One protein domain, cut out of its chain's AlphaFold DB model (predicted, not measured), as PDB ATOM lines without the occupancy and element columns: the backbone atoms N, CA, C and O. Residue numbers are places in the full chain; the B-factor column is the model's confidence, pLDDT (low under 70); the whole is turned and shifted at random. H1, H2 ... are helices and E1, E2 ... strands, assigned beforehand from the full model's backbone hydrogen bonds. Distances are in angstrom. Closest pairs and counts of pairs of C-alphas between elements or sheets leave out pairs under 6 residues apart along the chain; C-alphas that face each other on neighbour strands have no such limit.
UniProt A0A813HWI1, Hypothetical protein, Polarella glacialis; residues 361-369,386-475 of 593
ATOM      1  N   PHE A 361     173.779 151.402 174.367       39.16
ATOM      2  CA  PHE A 361     174.601 151.582 173.175       39.16
ATOM      3  C   PHE A 361     175.883 150.776 173.350       39.16
ATOM      4  O   PHE A 361     176.636 151.013 174.299       39.16
ATOM      5  N   LEU A 362     176.150 149.858 172.420       42.22
ATOM      6  CA  LEU A 362     177.471 149.252 172.288       42.22
ATOM      7  C   LEU A 362     178.131 149.750 171.006       42.22
ATOM      8  O   LEU A 362     177.698 149.404 169.904       42.22
ATOM      9  N   GLU A 363     179.191 150.537 171.163       39.16
ATOM     10  CA  GLU A 363     180.111 150.848 170.074       39.16
ATOM     11  C   GLU A 363     181.247 149.819 170.069       39.16
ATOM     12  O   GLU A 363     181.920 149.610 171.082       39.16
ATOM     13  N   ILE A 364     181.448 149.167 168.920       46.94
ATOM     14  CA  ILE A 364     182.609 148.315 168.651       46.94
ATOM     15  C   ILE A 364     183.451 148.997 167.571       46.94
ATOM     16  O   ILE A 364     183.126 148.950 166.380       46.94
ATOM     17  N   ASP A 365     184.562 149.602 167.990       43.50
ATOM     18  CA  ASP A 365     185.595 150.084 167.075       43.50
ATOM     19  C   ASP A 365     186.425 148.917 166.511       43.50
ATOM     20  O   ASP A 365     187.062 148.156 167.248       43.50
ATOM     21  N   LEU A 366     186.530 148.848 165.184       43.84
ATOM     22  CA  LEU A 366     187.494 147.994 164.487       43.84
ATOM     23  C   LEU A 366     188.833 148.735 164.314       43.84
ATOM     24  O   LEU A 366     189.113 149.325 163.271       43.84
ATOM     25  N   TRP A 367     189.667 148.717 165.361       33.09
ATOM     26  CA  TRP A 367     191.018 149.301 165.338       33.09
ATOM     27  C   TRP A 367     192.028 148.469 164.527       33.09
ATOM     28  O   TRP A 367     191.972 147.243 164.481       33.09
ATOM     29  N   THR A 368     193.019 149.160 163.953       32.09
ATOM     30  CA  THR A 368     194.181 148.584 163.255       32.09
ATOM     31  C   THR A 368     195.473 148.970 163.978       32.09
ATOM     32  O   THR A 368     195.836 150.145 163.979       32.09
ATOM     33  N   LEU A 369     196.211 148.006 164.544       25.97
ATOM     34  CA  LEU A 369     197.573 148.227 165.060       25.97
ATOM     35  C   LEU A 369     198.487 147.007 164.856       25.97
ATOM     36  O   LEU A 369     198.213 145.926 165.367       25.97
ATOM     37  N   ALA A 386     185.604 151.263 160.309       85.12
ATOM     38  CA  ALA A 386     184.154 151.178 160.375       85.12
ATOM     39  C   ALA A 386     183.753 150.851 161.816       85.12
ATOM     40  O   ALA A 386     184.372 149.993 162.448       85.12
ATOM     41  N   ALA A 387     182.744 151.548 162.327       89.69
ATOM     42  CA  ALA A 387     182.180 151.312 163.649       89.69
ATOM     43  C   ALA A 387     180.883 150.512 163.509       89.69
ATOM     44  O   ALA A 387     180.025 150.850 162.684       89.69
ATOM     45  N   LEU A 388     180.738 149.463 164.316       91.31
ATOM     46  CA  LEU A 388     179.471 148.753 164.465       91.31
ATOM     47  C   LEU A 388     178.782 149.259 165.731       91.31
ATOM     48  O   LEU A 388     179.327 149.131 166.826       91.31
ATOM     49  N   ILE A 389     177.593 149.833 165.560       91.25
ATOM     50  CA  ILE A 389     176.755 150.348 166.641       91.25
ATOM     51  C   ILE A 389     175.575 149.392 166.807       91.25
ATOM     52  O   ILE A 389     174.809 149.173 165.864       91.25
ATOM     53  N   ALA A 390     175.429 148.829 168.001       91.44
ATOM     54  CA  ALA A 390     174.243 148.081 168.405       91.44
ATOM     55  C   ALA A 390     173.371 148.954 169.313       91.44
ATOM     56  O   ALA A 390     173.832 149.409 170.362       91.44
ATOM     57  N   LEU A 391     172.114 149.159 168.910       92.06
ATOM     58  CA  LEU A 391     171.080 149.789 169.726       92.06
ATOM     59  C   LEU A 391     170.190 148.695 170.319       92.06
ATOM     60  O   LEU A 391     169.503 147.973 169.588       92.06
ATOM     61  N   MET A 392     170.221 148.569 171.644       93.62
ATOM     62  CA  MET A 392     169.480 147.543 172.375       93.62
ATOM     63  C   MET A 392     168.118 148.106 172.822       93.62
ATOM     64  O   MET A 392     168.095 149.019 173.651       93.62
ATOM     65  N   PRO A 393     166.982 147.610 172.294       90.88
ATOM     66  CA  PRO A 393     165.655 148.046 172.726       90.88
ATOM     67  C   PRO A 393     165.318 147.493 174.117       90.88
ATOM     68  O   PRO A 393     165.754 146.404 174.483       90.88
ATOM     69  N   ALA A 394     164.451 148.186 174.858       87.44
ATOM     70  CA  ALA A 394     164.045 147.800 176.217       87.44
ATOM     71  C   ALA A 394     163.315 146.437 176.324       87.44
ATOM     72  O   ALA A 394     163.116 145.943 177.427       87.44
ATOM     73  N   GLY A 395     162.920 145.827 175.198       88.19
ATOM     74  CA  GLY A 395     162.367 144.469 175.133       88.19
ATOM     75  C   GLY A 395     163.377 143.383 174.735       88.19
ATOM     76  O   GLY A 395     162.972 142.265 174.427       88.19
ATOM     77  N   TYR A 396     164.676 143.681 174.666       88.00
ATOM     78  CA  TYR A 396     165.713 142.682 174.394       88.00
ATOM     79  C   TYR A 396     165.762 141.619 175.518       88.00
ATOM     80  O   TYR A 396     165.692 141.996 176.686       88.00
ATOM     81  N   PRO A 397     165.898 140.306 175.228       90.25
ATOM     82  CA  PRO A 397     166.226 139.687 173.937       90.25
ATOM     83  C   PRO A 397     165.033 139.396 173.012       90.25
ATOM     84  O   PRO A 397     165.251 138.962 171.884       90.25
ATOM     85  N   LEU A 398     163.792 139.622 173.456       88.81
ATOM     86  CA  LEU A 398     162.581 139.342 172.666       88.81
ATOM     87  C   LEU A 398     162.437 140.293 171.466       88.81
ATOM     88  O   LEU A 398     161.924 139.904 170.419       88.81
ATOM     89  N   VAL A 399     162.908 141.535 171.607       87.62
ATOM     90  CA  VAL A 399     162.936 142.536 170.534       87.62
ATOM     91  C   VAL A 399     164.342 142.629 169.937       87.62
ATOM     92  O   VAL A 399     165.331 142.836 170.641       87.62
ATOM     93  N   ARG A 400     164.410 142.496 168.609       88.88
ATOM     94  CA  ARG A 400     165.629 142.524 167.788       88.88
ATOM     95  C   ARG A 400     166.462 143.803 168.016       88.88
ATOM     96  O   ARG A 400     165.901 144.895 167.922       88.88
ATOM     97  N   PRO A 401     167.792 143.710 168.213       89.56
ATOM     98  CA  PRO A 401     168.660 144.882 168.300       89.56
ATOM     99  C   PRO A 401     168.831 145.541 166.924       89.56
ATOM    100  O   PRO A 401     168.982 144.852 165.907       89.56
ATOM    101  N   GLN A 402     168.838 146.874 166.876       92.06
ATOM    102  CA  GLN A 402     169.077 147.605 165.630       92.06
ATOM    103  C   GLN A 402     170.587 147.772 165.423       92.06
ATOM    104  O   GLN A 402     171.267 148.448 166.194       92.06
ATOM    105  N   MET A 403     171.107 147.137 164.372       91.94
ATOM    106  CA  MET A 403     172.534 147.118 164.040       91.94
ATOM    107  C   MET A 403     172.831 148.152 162.947       91.94
ATOM    108  O   MET A 403     172.335 148.025 161.827       91.94
ATOM    109  N   ILE A 404     173.655 149.156 163.252       90.69
ATOM    110  CA  ILE A 404     174.036 150.230 162.325       90.69
ATOM    111  C   ILE A 404     175.543 150.147 162.063       90.69
ATOM    112  O   ILE A 404     176.349 150.183 162.990       90.69
ATOM    113  N   LEU A 405     175.931 150.044 160.789       92.75
ATOM    114  CA  LEU A 405     177.330 150.035 160.359       92.75
ATOM    115  C   LEU A 405     177.711 151.413 159.806       92.75
ATOM    116  O   LEU A 405     177.194 151.827 158.767       92.75
ATOM    117  N   VAL A 406     178.625 152.104 160.485       92.25
ATOM    118  CA  VAL A 406     179.093 153.446 160.112       92.25
ATOM    119  C   VAL A 406     180.513 153.355 159.562       92.25
ATOM    120  O   VAL A 406     181.465 153.130 160.308       92.25
ATOM    121  N   ASP A 407     180.678 153.558 158.257       92.88
ATOM    122  CA  ASP A 407     182.000 153.732 157.652       92.88
ATOM    123  C   ASP A 407     182.525 155.145 157.950       92.88
ATOM    124  O   ASP A 407     182.017 156.135 157.422       92.88
ATOM    125  N   ARG A 408     183.550 155.241 158.806       86.50
ATOM    126  CA  ARG A 408     184.191 156.509 159.193       86.50
ATOM    127  C   ARG A 408     185.246 156.974 158.178       86.50
ATOM    128  O   ARG A 408     185.771 158.076 158.322       86.50
ATOM    129  N   GLY A 409     185.591 156.153 157.179       86.62
ATOM    130  CA  GLY A 409     186.634 156.450 156.193       86.62
ATOM    131  C   GLY A 409     186.168 156.567 154.737       86.62
ATOM    132  O   GLY A 409     186.902 157.142 153.934       86.62
ATOM    133  N   GLY A 410     184.989 156.047 154.388       88.50
ATOM    134  CA  GLY A 410     184.475 156.000 153.011       88.50
ATOM    135  C   GLY A 410     185.122 154.915 152.136       88.50
ATOM    136  O   GLY A 410     185.152 155.050 150.913       88.50
ATOM    137  N   TYR A 411     185.677 153.864 152.750       85.25
ATOM    138  CA  TYR A 411     186.382 152.769 152.067       85.25
ATOM    139  C   TYR A 411     185.503 151.538 151.807       85.25
ATOM    140  O   TYR A 411     185.802 150.745 150.910       85.25
ATOM    141  N   LEU A 412     184.406 151.372 152.546       88.19
ATOM    142  CA  LEU A 412     183.404 150.347 152.288       88.19
ATOM    143  C   LEU A 412     182.475 150.850 151.176       88.19
ATOM    144  O   LEU A 412     181.476 151.524 151.420       88.19
ATOM    145  N   GLY A 413     182.802 150.511 149.926       92.62
ATOM    146  CA  GLY A 413     181.944 150.822 148.780       92.62
ATOM    147  C   GLY A 413     180.495 150.361 149.009       92.62
ATOM    148  O   GLY A 413     180.263 149.336 149.653       92.62
ATOM    149  N   ARG A 414     179.509 151.103 148.479       91.31
ATOM    150  CA  ARG A 414     178.069 150.922 148.786       91.31
ATOM    151  C   ARG A 414     177.584 149.464 148.700       91.31
ATOM    152  O   ARG A 414     176.785 149.037 149.528       91.31
ATOM    153  N   SER A 415     178.095 148.686 147.745       92.75
ATOM    154  CA  SER A 415     177.790 147.257 147.581       92.75
ATOM    155  C   SER A 415     178.259 146.382 148.754       92.75
ATOM    156  O   SER A 415     177.567 145.433 149.117       92.75
ATOM    157  N   LEU A 416     179.397 146.705 149.377       91.75
ATOM    158  CA  LEU A 416     179.913 146.026 150.564       91.75
ATOM    159  C   LEU A 416     179.146 146.451 151.825       91.75
ATOM    160  O   LEU A 416     178.790 145.584 152.616       91.75
ATOM    161  N   LEU A 417     178.790 147.735 151.969       92.19
ATOM    162  CA  LEU A 417     177.918 148.208 153.059       92.19
ATOM    163  C   LEU A 417     176.543 147.522 153.042       92.19
ATOM    164  O   LEU A 417     176.127 146.967 154.056       92.19
ATOM    165  N   VAL A 418     175.869 147.481 151.886       93.62
ATOM    166  CA  VAL A 418     174.568 146.795 151.718       93.62
ATOM    167  C   VAL A 418     174.680 145.283 151.946       93.62
ATOM    168  O   VAL A 418     173.734 144.642 152.402       93.62
ATOM    169  N   ARG A 419     175.834 144.680 151.645       93.81
ATOM    170  CA  ARG A 419     176.084 143.257 151.910       93.81
ATOM    171  C   ARG A 419     176.301 142.987 153.400       93.81
ATOM    172  O   ARG A 419     175.741 142.027 153.919       93.81
ATOM    173  N   LEU A 420     177.055 143.841 154.090       93.62
ATOM    174  CA  LEU A 420     177.306 143.719 155.527       93.62
ATOM    175  C   LEU A 420     176.058 144.028 156.359       93.62
ATOM    176  O   LEU A 420     175.808 143.307 157.319       93.62
ATOM    177  N   SER A 421     175.224 144.999 155.973       92.31
ATOM    178  CA  SER A 421     173.949 145.244 156.664       92.31
ATOM    179  C   SER A 421     173.004 144.039 156.580       92.31
ATOM    180  O   SER A 421     172.374 143.699 157.577       92.31
ATOM    181  N   ARG A 422     172.975 143.314 155.450       94.69
ATOM    182  CA  ARG A 422     172.235 142.041 155.318       94.69
ATOM    183  C   ARG A 422     172.809 140.917 156.192       94.69
ATOM    184  O   ARG A 422     172.037 140.151 156.760       94.69
ATOM    185  N   VAL A 423     174.134 140.822 156.333       94.56
ATOM    186  CA  VAL A 423     174.777 139.837 157.229       94.56
ATOM    187  C   VAL A 423     174.493 140.157 158.700       94.56
ATOM    188  O   VAL A 423     174.118 139.264 159.455       94.56
ATOM    189  N   LEU A 424     174.600 141.428 159.096       93.50
ATOM    190  CA  LEU A 424     174.252 141.906 160.438       93.50
ATOM    191  C   LEU A 424     172.765 141.685 160.752       93.50
ATOM    192  O   LEU A 424     172.428 141.268 161.859       93.50
ATOM    193  N   ALA A 425     171.884 141.904 159.771       91.25
ATOM    194  CA  ALA A 425     170.460 141.617 159.886       91.25
ATOM    195  C   ALA A 425     170.210 140.125 160.170       91.25
ATOM    196  O   ALA A 425     169.608 139.808 161.200       91.25
ATOM    197  N   ALA A 426     170.719 139.225 159.324       93.19
ATOM    198  CA  ALA A 426     170.536 137.780 159.484       93.19
ATOM    199  C   ALA A 426     171.157 137.247 160.792       93.19
ATOM    200  O   ALA A 426     170.574 136.395 161.460       93.19
ATOM    201  N   ALA A 427     172.309 137.783 161.207       90.75
ATOM    202  CA  ALA A 427     172.933 137.423 162.478       90.75
ATOM    203  C   ALA A 427     172.103 137.883 163.694       90.75
ATOM    204  O   ALA A 427     172.014 137.154 164.681       90.75
ATOM    205  N   GLY A 428     171.452 139.050 163.612       87.81
ATOM    206  CA  GLY A 428     170.522 139.526 164.640       87.81
ATOM    207  C   GLY A 428     169.247 138.679 164.757       87.81
ATOM    208  O   GLY A 428     168.748 138.491 165.861       87.81
ATOM    209  N   GLU A 429     168.747 138.125 163.647       90.06
ATOM    210  CA  GLU A 429     167.629 137.162 163.642       90.06
ATOM    211  C   GLU A 429     168.035 135.819 164.265       90.06
ATOM    212  O   GLU A 429     167.364 135.334 165.176       90.06
ATOM    213  N   GLN A 430     169.170 135.252 163.838       90.12
ATOM    214  CA  GLN A 430     169.699 133.998 164.391       90.12
ATOM    215  C   GLN A 430     169.962 134.094 165.898       90.12
ATOM    216  O   GLN A 430     169.664 133.160 166.639       90.12
ATOM    217  N   ALA A 431     170.477 135.232 166.364       86.12
ATOM    218  CA  ALA A 431     170.766 135.421 167.776       86.12
ATOM    219  C   ALA A 431     169.531 135.759 168.631       86.12
ATOM    220  O   ALA A 431     169.507 135.417 169.811       86.12
ATOM    221  N   ALA A 432     168.487 136.374 168.061       84.31
ATOM    222  CA  ALA A 432     167.189 136.475 168.735       84.31
ATOM    223  C   ALA A 432     166.580 135.074 168.940       84.31
ATOM    224  O   ALA A 432     166.157 134.739 170.046       84.31
ATOM    225  N   ALA A 433     166.646 134.214 167.916       86.62
ATOM    226  CA  ALA A 433     166.219 132.816 168.012       86.62
ATOM    227  C   ALA A 433     167.041 131.993 169.030       86.62
ATOM    228  O   ALA A 433     166.505 131.065 169.632       86.62
ATOM    229  N   SER A 434     168.307 132.349 169.284       86.62
ATOM    230  CA  SER A 434     169.148 131.725 170.319       86.62
ATOM    231  C   SER A 434     169.036 132.385 171.709       86.62
ATOM    232  O   SER A 434     169.967 132.294 172.512       86.62
ATOM    233  N   GLY A 435     167.943 133.101 172.001       87.06
ATOM    234  CA  GLY A 435     167.701 133.719 173.313       87.06
ATOM    235  C   GLY A 435     168.583 134.934 173.636       87.06
ATOM    236  O   GLY A 435     168.712 135.315 174.798       87.06
ATOM    237  N   GLY A 436     169.224 135.540 172.633       83.62
ATOM    238  CA  GLY A 436     169.921 136.827 172.725       83.62
ATOM    239  C   GLY A 436     171.212 136.875 173.550       83.62
ATOM    240  O   GLY A 436     171.855 137.927 173.599       83.62
ATOM    241  N   ARG A 437     171.674 135.784 174.171       84.31
ATOM    242  CA  ARG A 437     173.002 135.788 174.812       84.31
ATOM    243  C   ARG A 437     174.088 135.870 173.726       84.31
ATOM    244  O   ARG A 437     174.249 134.957 172.928       84.31
ATOM    245  N   GLY A 438     174.811 136.993 173.676       87.19
ATOM    246  CA  GLY A 438     175.939 137.209 172.757       87.19
ATOM    247  C   GLY A 438     175.611 137.723 171.344       87.19
ATOM    248  O   GLY A 438     176.519 137.772 170.515       87.19
ATOM    249  N   ALA A 439     174.375 138.151 171.047       85.62
ATOM    250  CA  ALA A 439     173.956 138.520 169.682       85.62
ATOM    251  C   ALA A 439     174.872 139.523 168.967       85.62
ATOM    252  O   ALA A 439     175.221 139.335 167.802       85.62
ATOM    253  N   VAL A 440     175.292 140.575 169.671       87.12
ATOM    254  CA  VAL A 440     176.132 141.636 169.102       87.12
ATOM    255  C   VAL A 440     177.539 141.120 168.773       87.12
ATOM    256  O   VAL A 440     178.099 141.491 167.744       87.12
ATOM    257  N   LEU A 441     178.083 140.198 169.580       89.50
ATOM    258  CA  LEU A 441     179.366 139.537 169.313       89.50
ATOM    259  C   LEU A 441     179.263 138.565 168.129       89.50
ATOM    260  O   LEU A 441     180.152 138.540 167.279       89.50
ATOM    261  N   PHE A 442     178.163 137.812 168.026       90.50
ATOM    262  CA  PHE A 442     177.904 136.932 166.881       90.50
ATOM    263  C   PHE A 442     177.765 137.729 165.573       90.50
ATOM    264  O   PHE A 442     178.404 137.397 164.574       90.50
ATOM    265  N   ALA A 443     177.010 138.832 165.593       87.69
ATOM    266  CA  ALA A 443     176.861 139.730 164.450       87.69
ATOM    267  C   ALA A 443     178.183 140.417 164.061       87.69
ATOM    268  O   ALA A 443     178.521 140.455 162.876       87.69
ATOM    269  N   ALA A 444     178.970 140.887 165.036       87.62
ATOM    270  CA  ALA A 444     180.305 141.436 164.794       87.62
ATOM    271  C   ALA A 444     181.252 140.393 164.168       87.62
ATOM    272  O   ALA A 444     181.947 140.699 163.199       87.62
ATOM    273  N   SER A 445     181.227 139.152 164.664       91.12
ATOM    274  CA  SER A 445     182.006 138.037 164.112       91.12
ATOM    275  C   SER A 445     181.611 137.731 162.662       91.12
ATOM    276  O   SER A 445     182.468 137.701 161.779       91.12
ATOM    277  N   LYS A 446     180.309 137.621 162.362       92.00
ATOM    278  CA  LYS A 446     179.823 137.369 160.993       92.00
ATOM    279  C   LYS A 446     180.115 138.519 160.024       92.00
ATOM    280  O   LYS A 446     180.435 138.268 158.862       92.00
ATOM    281  N   ALA A 447     180.086 139.768 160.490       87.94
ATOM    282  CA  ALA A 447     180.539 140.908 159.694       87.94
ATOM    283  C   ALA A 447     182.056 140.862 159.422       87.94
ATOM    284  O   ALA A 447     182.482 141.152 158.303       87.94
ATOM    285  N   ALA A 448     182.869 140.451 160.403       88.25
ATOM    286  CA  ALA A 448     184.312 140.278 160.234       88.25
ATOM    287  C   ALA A 448     184.666 139.124 159.274       88.25
ATOM    288  O   ALA A 448     185.536 139.301 158.421       88.25
ATOM    289  N   GLU A 449     183.963 137.986 159.343       90.44
ATOM    290  CA  GLU A 449     184.094 136.875 158.385       90.44
ATOM    291  C   GLU A 449     183.807 137.326 156.942       90.44
ATOM    292  O   GLU A 449     184.591 137.048 156.030       90.44
ATOM    293  N   GLU A 450     182.708 138.050 156.702       90.44
ATOM    294  CA  GLU A 450     182.357 138.471 155.340       90.44
ATOM    295  C   GLU A 450     183.265 139.609 154.830       90.44
ATOM    296  O   GLU A 450     183.566 139.650 153.634       90.44
ATOM    297  N   LEU A 451     183.791 140.471 155.714       88.06
ATOM    298  CA  LEU A 451     184.887 141.396 155.388       88.06
ATOM    299  C   LEU A 451     186.143 140.625 154.945       88.06
ATOM    300  O   LEU A 451     186.646 140.872 153.847       88.06
ATOM    301  N   GLN A 452     186.612 139.652 155.736       87.69
ATOM    302  CA  GLN A 452     187.755 138.795 155.379       87.69
ATOM    303  C   GLN A 452     187.551 138.082 154.034       87.69
ATOM    304  O   GLN A 452     188.487 137.972 153.247       87.69
ATOM    305  N   ARG A 453     186.324 137.627 153.747       90.12
ATOM    306  CA  ARG A 453     185.973 136.917 152.507       90.12
ATOM    307  C   ARG A 453     185.891 137.817 151.267       90.12
ATOM    308  O   ARG A 453     185.931 137.307 150.144       90.12
ATOM    309  N   LYS A 454     185.701 139.130 151.436       87.88
ATOM    310  CA  LYS A 454     185.475 140.080 150.327       87.88
ATOM    311  C   LYS A 454     186.660 140.987 150.030       87.88
ATOM    312  O   LYS A 454     186.775 141.455 148.900       87.88
ATOM    313  N   LEU A 455     187.520 141.230 151.009       83.88
ATOM    314  CA  LEU A 455     188.705 142.065 150.855       83.88
ATOM    315  C   LEU A 455     189.887 141.248 150.298       83.88
ATOM    316  O   LEU A 455     190.056 140.087 150.672       83.88
ATOM    317  N   PRO A 456     190.766 141.842 149.469       80.94
ATOM    318  CA  PRO A 456     192.076 141.266 149.178       80.94
ATOM    319  C   PRO A 456     192.828 140.942 150.482       80.94
ATOM    320  O   PRO A 456     192.762 141.750 151.413       80.94
ATOM    321  N   PRO A 457     193.607 139.844 150.571       74.50
ATOM    322  CA  PRO A 457     194.268 139.442 151.821       74.50
ATOM    323  C   PRO A 457     195.134 140.530 152.475       74.50
ATOM    324  O   PRO A 457     195.228 140.594 153.698       74.50
ATOM    325  N   TRP A 458     195.722 141.429 151.676       70.69
ATOM    326  CA  TRP A 458     196.510 142.567 152.162       70.69
ATOM    327  C   TRP A 458     195.664 143.708 152.757       70.69
ATOM    328  O   TRP A 458     196.154 144.420 153.629       70.69
ATOM    329  N   GLN A 459     194.401 143.869 152.342       69.56
ATOM    330  CA  GLN A 459     193.441 144.779 152.983       69.56
ATOM    331  C   GLN A 459     192.793 144.119 154.205       69.56
ATOM    332  O   GLN A 459     192.670 144.753 155.253       69.56
ATOM    333  N   ALA A 460     192.441 142.831 154.103       62.00
ATOM    334  CA  ALA A 460     191.905 142.051 155.217       62.00
ATOM    335  C   ALA A 460     192.890 142.015 156.401       62.00
ATOM    336  O   ALA A 460     192.513 142.328 157.527       62.00
ATOM    337  N   GLY A 461     194.170 141.729 156.147       59.84
ATOM    338  CA  GLY A 461     195.220 141.729 157.172       59.84
ATOM    339  C   GLY A 461     195.582 143.112 157.733       59.84
ATOM    340  O   GLY A 461     196.256 143.180 158.759       59.84
ATOM    341  N   GLN A 462     195.144 144.201 157.089       60.19
ATOM    342  CA  GLN A 462     195.247 145.552 157.647       60.19
ATOM    343  C   GLN A 462     194.041 145.868 158.538       60.19
ATOM    344  O   GLN A 462     194.248 146.171 159.708       60.19
ATOM    345  N   MET A 463     192.802 145.737 158.048       55.28
ATOM    346  CA  MET A 463     191.620 146.099 158.849       55.28
ATOM    347  C   MET A 463     191.306 145.103 159.979       55.28
ATOM    348  O   MET A 463     190.856 145.522 161.044       55.28
ATOM    349  N   ILE A 464     191.566 143.799 159.810       55.84
ATOM    350  CA  ILE A 464     191.312 142.797 160.858       55.84
ATOM    351  C   ILE A 464     192.563 142.576 161.727       55.84
ATOM    352  O   ILE A 464     193.246 141.552 161.660       55.84
ATOM    353  N   ARG A 465     192.805 143.536 162.626       48.25
ATOM    354  CA  ARG A 465     193.455 143.310 163.934       48.25
ATOM    355  C   ARG A 465     192.561 143.829 165.059       48.25
ATOM    356  O   ARG A 465     192.963 144.628 165.901       48.25
ATOM    357  N   SER A 466     191.318 143.358 165.026       41.84
ATOM    358  CA  SER A 466     190.206 143.784 165.869       41.84
ATOM    359  C   SER A 466     190.479 143.584 167.363       41.84
ATOM    360  O   SER A 466     190.232 142.511 167.916       41.84
ATOM    361  N   LYS A 467     190.907 144.649 168.044       39.22
ATOM    362  CA  LYS A 467     190.763 144.757 169.496       39.22
ATOM    363  C   LYS A 467     189.322 145.173 169.793       39.22
ATOM    364  O   LYS A 467     189.021 146.365 169.761       39.22
ATOM    365  N   VAL A 468     188.445 144.194 170.039       35.66
ATOM    366  CA  VAL A 468     187.030 144.425 170.386       35.66
ATOM    367  C   VAL A 468     186.974 145.274 171.651       35.66
ATOM    368  O   VAL A 468     187.152 144.784 172.763       35.66
ATOM    369  N   THR A 469     186.789 146.575 171.460       35.84
ATOM    370  CA  THR A 469     186.728 147.555 172.538       35.84
ATOM    371  C   THR A 469     185.258 147.864 172.741       35.84
ATOM    372  O   THR A 469     184.691 148.677 172.025       35.84
ATOM    373  N   ALA A 470     184.640 147.116 173.653       31.88
ATOM    374  CA  ALA A 470     183.232 147.220 174.002       31.88
ATOM    375  C   ALA A 470     182.977 148.521 174.784       31.88
ATOM    376  O   ALA A 470     183.066 148.536 176.013       31.88
ATOM    377  N   VAL A 471     182.695 149.621 174.081       33.41
ATOM    378  CA  VAL A 471     182.347 150.889 174.733       33.41
ATOM    379  C   VAL A 471     180.846 150.893 175.008       33.41
ATOM    380  O   VAL A 471     180.030 151.161 174.127       33.41
ATOM    381  N   PHE A 472     180.491 150.554 176.248       30.48
ATOM    382  CA  PHE A 472     179.125 150.650 176.754       30.48
ATOM    383  C   PHE A 472     178.791 152.109 177.069       30.48
ATOM    384  O   PHE A 472     179.146 152.628 178.130       30.48
ATOM    385  N   HIS A 473     178.069 152.767 176.166       30.62
ATOM    386  CA  HIS A 473     177.448 154.049 176.462       30.62
ATOM    387  C   HIS A 473     176.052 153.805 177.054       30.62
ATOM    388  O   HIS A 473     175.075 153.547 176.351       30.62
ATOM    389  N   LEU A 474     175.963 153.903 178.384       26.56
ATOM    390  CA  LEU A 474     174.698 154.042 179.108       26.56
ATOM    391  C   LEU A 474     174.129 155.445 178.854       26.56
ATOM    392  O   LEU A 474     174.281 156.358 179.663       26.56
ATOM    393  N   ALA A 475     173.496 155.622 177.694       29.98
ATOM    394  CA  ALA A 475     172.767 156.834 177.349       29.98
ATOM    395  C   ALA A 475     171.397 156.838 178.046       29.98
ATOM    396  O   ALA A 475     170.353 156.612 177.432       29.98
TER     397      ALA A 475
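This is residues 361 to 369 and 386 to 475 of the 593 residues of the protein "Hypothetical protein" of Polarella glacialis (UniProt A0A813HWI1). A twisted wall of four strands, E3, E2, E1, E4 in order and all antiparallel, has a helical hairpin of H1 and H2 over one face, covering mainly E3 and E2, with no named helix over the other face. These are two layers, helices on one face of a sheet; short H3 lies past the end of H2, off the sheet. The printed part has 99 residues with three named helices and four strands, in chain order E1, E2, E3, H1, H2, H3, E4, of mixed class. It is compact, with a radius of gyration of the C-alphas of 13.3 A, and spans 40 by 25 by 20 A.

Find C-alpha 361 at (174.601, 151.582, 173.175), where E1 begins, residues 361 to 365. E2 is residues 386 to 392, 19.3 A long; E3 is 402 to 407, 16.4 A; E4 is 469 to 474, ending at C-alpha 474 (174.698, 154.042, 179.108). H1 runs 28.9 A through residues 414 to 433, H2 22.6 A through 439 to 454, and H3 takes 457 to 463.

Look first at the sheet, twisted, its C-alphas up to 4.2 A off the best plane. Within hydrogen-bond range are N 389 and O 404 of hairpin E2 and E3, 2.9 A apart, N 364 and O 388 of neighbours E1 and E2, 3.0 A, and N 473 and O 361 of neighbours E4 and E1, 2.9 A. H1 runs along E3 at a height over the sheet of 9.0 A, C-alphas 403 and 424 coming closest at 6.6 A. H2, on the same face, runs along E2 at 10.2 A, closest at C-alphas 390 and 440, 6.8 A. H1 and H2 touch, closest at C-alphas 431 and 439, 4.8 A, opposite ways at a shallow tilt of 34.7 degrees, only just short of steep. H3 is close to H2 but not clearly touching, C-alphas 452 and 460 being 5.3 A apart. Every O i to N i+4 pair is within hydrogen-bond range in H1 and H2, and 2 of 3 in H3.

The two farthest C-alphas, Gly 395 and Trp 458, are 41.2 A apart. Residues 370 to 385 are not printed, and C-alphas 369 and 386 are 14.5 A apart across the cut. Of the links printed whole, none is long. The model's pLDDT is under 70 at residues 361 to 369 and 459 to 475.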